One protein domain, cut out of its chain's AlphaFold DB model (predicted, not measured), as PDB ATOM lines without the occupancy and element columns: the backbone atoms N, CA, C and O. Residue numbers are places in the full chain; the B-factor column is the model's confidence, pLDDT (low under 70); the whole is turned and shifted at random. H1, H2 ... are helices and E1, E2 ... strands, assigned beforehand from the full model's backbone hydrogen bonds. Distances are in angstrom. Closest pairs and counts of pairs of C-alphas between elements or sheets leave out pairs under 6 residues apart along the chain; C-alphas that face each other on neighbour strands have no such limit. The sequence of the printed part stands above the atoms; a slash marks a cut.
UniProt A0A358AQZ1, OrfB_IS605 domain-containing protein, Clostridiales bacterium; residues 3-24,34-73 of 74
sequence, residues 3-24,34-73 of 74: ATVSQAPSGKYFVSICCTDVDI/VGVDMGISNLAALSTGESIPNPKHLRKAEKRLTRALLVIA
ATOM      1  N   ALA A   3     125.566 113.525 120.883       93.25
ATOM      2  CA  ALA A   3     125.723 114.827 120.253       93.25
ATOM      3  C   ALA A   3     126.143 114.672 118.791       93.25
ATOM      4  O   ALA A   3     127.019 113.870 118.467       93.25
ATOM      5  N   THR A   4     125.529 115.456 117.913       96.00
ATOM      6  CA  THR A   4     125.881 115.556 116.497       96.00
ATOM      7  C   THR A   4     126.455 116.939 116.240       96.00
ATOM      8  O   THR A   4     125.791 117.948 116.475       96.00
ATOM      9  N   VAL A   5     127.693 116.980 115.751       96.19
ATOM     10  CA  VAL A   5     128.350 118.214 115.313       96.19
ATOM     11  C   VAL A   5     128.244 118.302 113.797       96.19
ATOM     12  O   VAL A   5     128.505 117.327 113.096       96.19
ATOM     13  N   SER A   6     127.875 119.469 113.283       96.62
ATOM     14  CA  SER A   6     127.839 119.750 111.846       96.62
ATOM     15  C   SER A   6     128.483 121.099 111.549       96.62
ATOM     16  O   SER A   6     128.442 122.014 112.374       96.62
ATOM     17  N   GLN A   7     129.094 121.225 110.373       97.56
ATOM     18  CA  GLN A   7     129.676 122.474 109.891       97.56
ATOM     19  C   GLN A   7     128.953 122.910 108.618       97.56
ATOM     20  O   GLN A   7     128.846 122.149 107.659       97.56
ATOM     21  N   ALA A   8     128.459 124.144 108.605       95.38
ATOM     22  CA  ALA A   8     127.896 124.750 107.407       95.38
ATOM     23  C   ALA A   8     129.018 125.239 106.469       95.38
ATOM     24  O   ALA A   8     130.064 125.670 106.962       95.38
ATOM     25  N   PRO A   9     128.792 125.310 105.140       94.81
ATOM     26  CA  PRO A   9     129.755 125.879 104.188       94.81
ATOM     27  C   PRO A   9     130.203 127.313 104.511       94.81
ATOM     28  O   PRO A   9     131.262 127.747 104.078       94.81
ATOM     29  N   SER A  10     129.431 128.047 105.321       94.81
ATOM     30  CA  SER A  10     129.808 129.366 105.842       94.81
ATOM     31  C   SER A  10     130.885 129.327 106.942       94.81
ATOM     32  O   SER A  10     131.127 130.351 107.577       94.81
ATOM     33  N   GLY A  11     131.427 128.155 107.283       94.50
ATOM     34  CA  GLY A  11     132.391 127.950 108.371       94.50
ATOM     35  C   GLY A  11     131.781 127.893 109.778       94.50
ATOM     36  O   GLY A  11     132.510 127.702 110.748       94.50
ATOM     37  N   LYS A  12     130.455 128.035 109.914       96.50
ATOM     38  CA  LYS A  12     129.759 127.985 111.213       96.50
ATOM     39  C   LYS A  12     129.575 126.541 111.669       96.50
ATOM     40  O   LYS A  12     129.150 125.706 110.875       96.50
ATOM     41  N   TYR A  13     129.818 126.282 112.950       96.75
ATOM     42  CA  TYR A  13     129.579 124.984 113.574       96.75
ATOM     43  C   TYR A  13     128.275 124.992 114.372       96.75
ATOM     44  O   TYR A  13     127.966 125.964 115.062       96.75
ATOM     45  N   PHE A  14     127.535 123.891 114.293       96.31
ATOM     46  CA  PHE A  14     126.323 123.635 115.062       96.31
ATOM     47  C   PHE A  14     126.477 122.317 115.815       96.31
ATOM     48  O   PHE A  14     126.977 121.337 115.259       96.31
ATOM     49  N   VAL A  15     126.022 122.287 117.066       96.38
ATOM     50  CA  VAL A  15     126.009 121.082 117.900       96.38
ATOM     51  C   VAL A  15     124.576 120.815 118.333       96.38
ATOM     52  O   VAL A  15     123.940 121.670 118.949       96.38
ATOM     53  N   SER A  16     124.065 119.633 118.010       94.56
ATOM     54  CA  SER A  16     122.769 119.147 118.474       94.56
ATOM     55  C   SER A  16     123.004 118.074 119.517       94.56
ATOM     56  O   SER A  16     123.625 117.061 119.222       94.56
ATOM     57  N   ILE A  17     122.515 118.298 120.732       94.06
ATOM     58  CA  ILE A  17     122.602 117.336 121.829       94.06
ATOM     59  C   ILE A  17     121.230 116.686 121.959       94.06
ATOM     60  O   ILE A  17     120.240 117.393 122.147       94.06
ATOM     61  N   CYS A  18     121.157 115.364 121.838       91.56
ATOM     62  CA  CYS A  18     119.934 114.628 122.117       91.56
ATOM     63  C   CYS A  18     120.057 113.944 123.487       91.56
ATOM     64  O   CYS A  18     120.920 113.100 123.773       91.56
ATOM     65  N   CYS A  19     119.189 114.414 124.377       89.06
ATOM     66  CA  CYS A  19     119.046 113.935 125.735       89.06
ATOM     67  C   CYS A  19     117.891 112.938 125.748       89.06
ATOM     68  O   CYS A  19     116.730 113.322 125.849       89.06
ATOM     69  N   THR A  20     118.220 111.661 125.586       83.62
ATOM     70  CA  THR A  20     117.315 110.568 125.948       83.62
ATOM     71  C   THR A  20     117.407 110.341 127.453       83.62
ATOM     72  O   THR A  20     118.454 110.621 128.041       83.62
ATOM     73  N   ASP A  21     116.328 109.843 128.057       82.69
ATOM     74  CA  ASP A  21     116.324 109.366 129.450       82.69
ATOM     75  C   ASP A  21     116.616 110.467 130.482       82.69
ATOM     76  O   ASP A  21     117.283 110.254 131.489       82.69
ATOM     77  N   VAL A  22     116.133 111.684 130.213       84.44
ATOM     78  CA  VAL A  22     116.106 112.736 131.231       84.44
ATOM     79  C   VAL A  22     115.011 112.376 132.225       84.44
ATOM     80  O   VAL A  22     113.834 112.391 131.859       84.44
ATOM     81  N   ASP A  23     115.398 112.072 133.461       85.81
ATOM     82  CA  ASP A  23     114.449 111.889 134.554       85.81
ATOM     83  C   ASP A  23     113.712 113.213 134.795       85.81
ATOM     84  O   ASP A  23     114.286 114.213 135.234       85.81
ATOM     85  N   ILE A  24     112.428 113.229 134.443       87.94
ATOM     86  CA  ILE A  24     111.515 114.335 134.712       87.94
ATOM     87  C   ILE A  24     110.502 113.807 135.712       87.94
ATOM     88  O   ILE A  24     109.706 112.927 135.384       87.94
ATOM     89  N   VAL A  34      90.088 115.209 129.903       95.75
ATOM     90  CA  VAL A  34      89.621 116.213 128.940       95.75
ATOM     91  C   VAL A  34      89.797 115.668 127.528       95.75
ATOM     92  O   VAL A  34      90.890 115.245 127.153       95.75
ATOM     93  N   GLY A  35      88.718 115.669 126.746       96.50
ATOM     94  CA  GLY A  35      88.776 115.396 125.313       96.50
ATOM     95  C   GLY A  35      89.336 116.605 124.568       96.50
ATOM     96  O   GLY A  35      88.971 117.737 124.883       96.50
ATOM     97  N   VAL A  36      90.209 116.364 123.592       97.50
ATOM     98  CA  VAL A  36      90.862 117.406 122.789       97.50
ATOM     99  C   VAL A  36      90.579 117.139 121.314       97.50
ATOM    100  O   VAL A  36      91.002 116.110 120.788       97.50
ATOM    101  N   ASP A  37      89.882 118.062 120.654       96.81
ATOM    102  CA  ASP A  37      89.664 118.059 119.203       96.81
ATOM    103  C   ASP A  37      90.520 119.148 118.542       96.81
ATOM    104  O   ASP A  37      90.479 120.304 118.958       96.81
ATOM    105  N   MET A  38      91.324 118.796 117.537       95.69
ATOM    106  CA  MET A  38      92.325 119.691 116.937       95.69
ATOM    107  C   MET A  38      91.852 120.215 115.579       95.69
ATOM    108  O   MET A  38      91.458 119.440 114.710       95.69
ATOM    109  N   GLY A  39      91.950 121.530 115.360       92.06
ATOM    110  CA  GLY A  39      91.346 122.188 114.200       92.06
ATOM    111  C   GLY A  39      92.251 123.158 113.434       92.06
ATOM    112  O   GLY A  39      93.355 123.523 113.841       92.06
ATOM    113  N   ILE A  40      91.750 123.610 112.278       90.31
ATOM    114  CA  ILE A  40      92.397 124.650 111.458       90.31
ATOM    115  C   ILE A  40      91.897 126.045 111.860       90.31
ATOM    116  O   ILE A  40      92.684 126.995 111.913       90.31
ATOM    117  N   SER A  41      90.597 126.190 112.135       89.75
ATOM    118  CA  SER A  41      89.984 127.452 112.572       89.75
ATOM    119  C   SER A  41      90.465 127.847 113.972       89.75
ATOM    120  O   SER A  41      91.007 128.941 114.144       89.75
ATOM    121  N   ASN A  42      90.339 126.919 114.917       93.56
ATOM    122  CA  ASN A  42      90.855 126.973 116.284       93.56
ATOM    123  C   ASN A  42      91.917 125.889 116.453       93.56
ATOM    124  O   ASN A  42      91.805 124.845 115.821       93.56
ATOM    125  N   LEU A  43      92.937 126.133 117.275       95.50
ATOM    126  CA  LEU A  43      94.009 125.164 117.499       95.50
ATOM    127  C   LEU A  43      93.460 123.893 118.151       95.50
ATOM    128  O   LEU A  43      93.766 122.801 117.686       95.50
ATOM    129  N   ALA A  44      92.642 124.062 119.191       97.12
ATOM    130  CA  ALA A  44      92.006 122.965 119.905       97.12
ATOM    131  C   ALA A  44      90.646 123.382 120.475       97.12
ATOM    132  O   ALA A  44      90.497 124.514 120.931       97.12
ATOM    133  N   ALA A  45      89.683 122.469 120.500       97.12
ATOM    134  CA  ALA A  45      88.466 122.555 121.295       97.12
ATOM    135  C   ALA A  45      88.520 121.488 122.394       97.12
ATOM    136  O   ALA A  45      88.840 120.326 122.132       97.12
ATOM    137  N   LEU A  46      88.241 121.893 123.628       97.00
ATOM    138  CA  LEU A  46      88.268 121.022 124.794       97.00
ATOM    139  C   LEU A  46      86.850 120.568 125.139       97.00
ATOM    140  O   LEU A  46      85.896 121.341 125.035       97.00
ATOM    141  N   SER A  47      86.700 119.342 125.641       96.69
ATOM    142  CA  SER A  47      85.405 118.840 126.133       96.69
ATOM    143  C   SER A  47      84.858 119.633 127.330       96.69
ATOM    144  O   SER A  47      83.706 119.459 127.707       96.69
ATOM    145  N   THR A  48      85.674 120.507 127.927       95.19
ATOM    146  CA  THR A  48      85.282 121.484 128.953       95.19
ATOM    147  C   THR A  48      84.526 122.692 128.381       95.19
ATOM    148  O   THR A  48      84.040 123.518 129.149       95.19
ATOM    149  N   GLY A  49      84.422 122.812 127.052       94.44
ATOM    150  CA  GLY A  49      83.795 123.937 126.352       94.44
ATOM    151  C   GLY A  49      84.758 125.077 126.002       94.44
ATOM    152  O   GLY A  49      84.366 126.021 125.319       94.44
ATOM    153  N   GLU A  50      86.019 124.999 126.433       96.88
ATOM    154  CA  GLU A  50      87.054 125.966 126.065       96.88
ATOM    155  C   GLU A  50      87.547 125.742 124.626       96.88
ATOM    156  O   GLU A  50      87.668 124.610 124.156       96.88
ATOM    157  N   SER A  51      87.881 126.828 123.925       96.50
ATOM    158  CA  SER A  51      88.489 126.780 122.595       96.50
ATOM    159  C   SER A  51      89.790 127.576 122.567       96.50
ATOM    160  O   SER A  51      89.800 128.788 122.782       96.50
ATOM    161  N   ILE A  52      90.881 126.909 122.205       97.06
ATOM    162  CA  ILE A  52      92.211 127.494 122.056       97.06
ATOM    163  C   ILE A  52      92.338 128.094 120.645       97.06
ATOM    164  O   ILE A  52      92.212 127.368 119.653       97.06
ATOM    165  N   PRO A  53      92.594 129.407 120.497       96.19
ATOM    166  CA  PRO A  53      92.672 130.051 119.189       96.19
ATOM    167  C   PRO A  53      93.910 129.600 118.404       96.19
ATOM    168  O   PRO A  53      94.981 129.380 118.964       96.19
ATOM    169  N   ASN A  54      93.790 129.512 117.074       94.94
ATOM    170  CA  ASN A  54      94.933 129.209 116.213       94.94
ATOM    171  C   ASN A  54      95.773 130.477 115.958       94.94
ATOM    172  O   ASN A  54      95.283 131.399 115.296       94.94
ATOM    173  N   PRO A  55      97.054 130.530 116.381       93.12
ATOM    174  CA  PRO A  55      97.927 131.679 116.127       93.12
ATOM    175  C   PRO A  55      98.365 131.808 114.654       93.12
ATOM    176  O   PRO A  55      99.007 132.790 114.275       93.12
ATOM    177  N   LYS A  56      98.028 130.831 113.797       92.25
ATOM    178  CA  LYS A  56      98.281 130.805 112.343       92.25
ATOM    179  C   LYS A  56      99.764 130.991 111.984       92.25
ATOM    180  O   LYS A  56     100.096 131.615 110.970       92.25
ATOM    181  N   HIS A  57     100.662 130.415 112.793       91.31
ATOM    182  CA  HIS A  57     102.114 130.499 112.600       91.31
ATOM    183  C   HIS A  57     102.559 130.012 111.219       91.31
ATOM    184  O   HIS A  57     103.359 130.691 110.579       91.31
ATOM    185  N   LEU A  58     101.994 128.900 110.736       88.44
ATOM    186  CA  LEU A  58     102.314 128.351 109.418       88.44
ATOM    187  C   LEU A  58     102.044 129.372 108.308       88.44
ATOM    188  O   LEU A  58     102.959 129.761 107.594       88.44
ATOM    189  N   ARG A  59     100.827 129.920 108.247       90.06
ATOM    190  CA  ARG A  59     100.450 130.903 107.220       90.06
ATOM    191  C   ARG A  59     101.307 132.172 107.278       90.06
ATOM    192  O   ARG A  59     101.595 132.786 106.249       90.06
ATOM    193  N   LYS A  60     101.724 132.596 108.477       91.81
ATOM    194  CA  LYS A  60     102.667 133.717 108.652       91.81
ATOM    195  C   LYS A  60     104.065 133.358 108.134       91.81
ATOM    196  O   LYS A  60     104.688 134.193 107.474       91.81
ATOM    197  N   ALA A  61     104.542 132.149 108.420       93.00
ATOM    198  CA  ALA A  61     105.831 131.645 107.960       93.00
ATOM    199  C   ALA A  61     105.864 131.484 106.434       93.00
ATOM    200  O   ALA A  61     106.795 131.989 105.813       93.00
ATOM    201  N   GLU A  62     104.824 130.911 105.826       92.94
ATOM    202  CA  GLU A  62     104.667 130.784 104.369       92.94
ATOM    203  C   GLU A  62     104.738 132.149 103.684       92.94
ATOM    204  O   GLU A  62     105.571 132.361 102.809       92.94
ATOM    205  N   LYS A  63     103.963 133.136 104.154       94.00
ATOM    206  CA  LYS A  63     104.026 134.508 103.617       94.00
ATOM    207  C   LYS A  63     105.412 135.138 103.748       94.00
ATOM    208  O   LYS A  63     105.774 136.001 102.947       94.00
ATOM    209  N   ARG A  64     106.162 134.821 104.807       92.50
ATOM    210  CA  ARG A  64     107.541 135.307 104.978       92.50
ATOM    211  C   ARG A  64     108.480 134.605 103.999       92.50
ATOM    212  O   ARG A  64     109.299 135.281 103.389       92.50
ATOM    213  N   LEU A  65     108.324 133.296 103.827       92.81
ATOM    214  CA  LEU A  65     109.111 132.495 102.900       92.81
ATOM    215  C   LEU A  65     108.895 132.944 101.452       92.81
ATOM    216  O   LEU A  65     109.872 133.232 100.775       92.81
ATOM    217  N   THR A  66     107.646 133.108 101.002       93.50
ATOM    218  CA  THR A  66     107.345 133.608  99.648       93.50
ATOM    219  C   THR A  66     107.997 134.966  99.392       93.50
ATOM    220  O   THR A  66     108.593 135.170  98.342       93.50
ATOM    221  N   ARG A  67     107.941 135.886 100.366       90.50
ATOM    222  CA  ARG A  67     108.601 137.197 100.255       90.50
ATOM    223  C   ARG A  67     110.120 137.079 100.156       90.50
ATOM    224  O   ARG A  67     110.708 137.752  99.324       90.50
ATOM    225  N   ALA A  68     110.745 136.236 100.975       88.94
ATOM    226  CA  ALA A  68     112.192 136.032 100.927       88.94
ATOM    227  C   ALA A  68     112.642 135.387  99.606       88.94
ATOM    228  O   ALA A  68     113.626 135.824  99.023       88.94
ATOM    229  N   LEU A  69     111.902 134.389  99.110       83.50
ATOM    230  CA  LEU A  69     112.217 133.711  97.852       83.50
ATOM    231  C   LEU A  69     112.007 134.612  96.627       83.50
ATOM    232  O   LEU A  69     112.812 134.555  95.707       83.50
ATOM    233  N   LEU A  70     110.989 135.482  96.626       74.44
ATOM    234  CA  LEU A  70     110.794 136.465  95.551       74.44
ATOM    235  C   LEU A  70     111.960 137.461  95.441       74.44
ATOM    236  O   LEU A  70     112.288 137.878  94.340       74.44
ATOM    237  N   VAL A  71     112.603 137.816  96.557       61.66
ATOM    238  CA  VAL A  71     113.770 138.721  96.570       61.66
ATOM    239  C   VAL A  71     115.043 138.039  96.056       61.66
ATOM    240  O   VAL A  71     115.951 138.721  95.608       61.66
ATOM    241  N   ILE A  72     115.122 136.705  96.095       60.09
ATOM    242  CA  ILE A  72     116.287 135.945  95.603       60.09
ATOM    243  C   ILE A  72     116.220 135.727  94.075       60.09
ATOM    244  O   ILE A  72     117.223 135.385  93.460       60.09
ATOM    245  N   ALA A  73     115.049 135.922  93.456       56.72
ATOM    246  CA  ALA A  73     114.805 135.677  92.032       56.72
ATOM    247  C   ALA A  73     114.920 136.928  91.125       56.72
ATOM    248  O   ALA A  73     114.573 136.838  89.946       56.72
TER     249      ALA A  73
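AT A GLANCE: This is residues 3 to 24 and 34 to 73 of the 74 residues of the protein "OrfB_IS605 domain-containing protein" of Clostridiales bacterium (UniProt A0A358AQZ1). A small three-stranded sheet, E3 E4 E5, stands at one end of the model, and the helix H1 runs out from it as a free arm. A separate two-stranded hairpin, E1 and E2, makes a second piece, and the middle between the pieces is empty. The printed part has 62 residues with five named strands and one named helix, in the order E1 E2 E3 E4 E5 H1; both sheets are antiparallel, the larger in the order E3 - E4 - E5, and the class is mixed, helices and strands. The whole is extended, with a radius of gyration of the C-alphas of 19.7 A, and its outline is flat, spanning 52 by 45 by 10 A.

HOW THE PARTS SIT: E3, residues 36 to 38, E4, residues 42 to 46, and E5, residues 51 to 53, form a meander, each strand the antiparallel neighbour of the one before. E3 and E4 are a hairpin at 163 degrees, with N 37 and O 45 2.9 A apart, within hydrogen-bond range. E4 and E5 are a hairpin, also at 163 degrees, with N 52 and O 44 at 2.7 A. H1, residues 57 to 72, is not on this sheet, and in it every O i to N i+4 pair is within hydrogen-bond range. E1, residues 3 to 7, and E2, residues 13 to 18, are an antiparallel hairpin at 161 degrees, with N 4 and O 16 at 2.8 A; both are apart from E3, E4, E5 and H1.

IN THESE COORDINATES: E4 is 10.7 A long, E3 6.5 A and E5 6.3 A. H1 is 22.8 A long, from C-alpha 57 at (102.114, 130.499, 112.600) to C-alpha 72 at (116.287, 135.945, 95.603). E1, 13.5 A long, begins at C-alpha 3 at (125.723, 114.827, 120.253), and E2 is 16.5 A long.

THE WHOLE: The two C-alphas farthest apart, those of Gly 11 and Gly 49, are 52.0 A apart. Residues 25 to 33 are not printed, and C-alphas 24 and 34 are 22.7 A apart across this cut. Of the links that are printed whole, each is tight. Mean pLDDT of the printed part is 91.3; residues 71 to 73 are under 70.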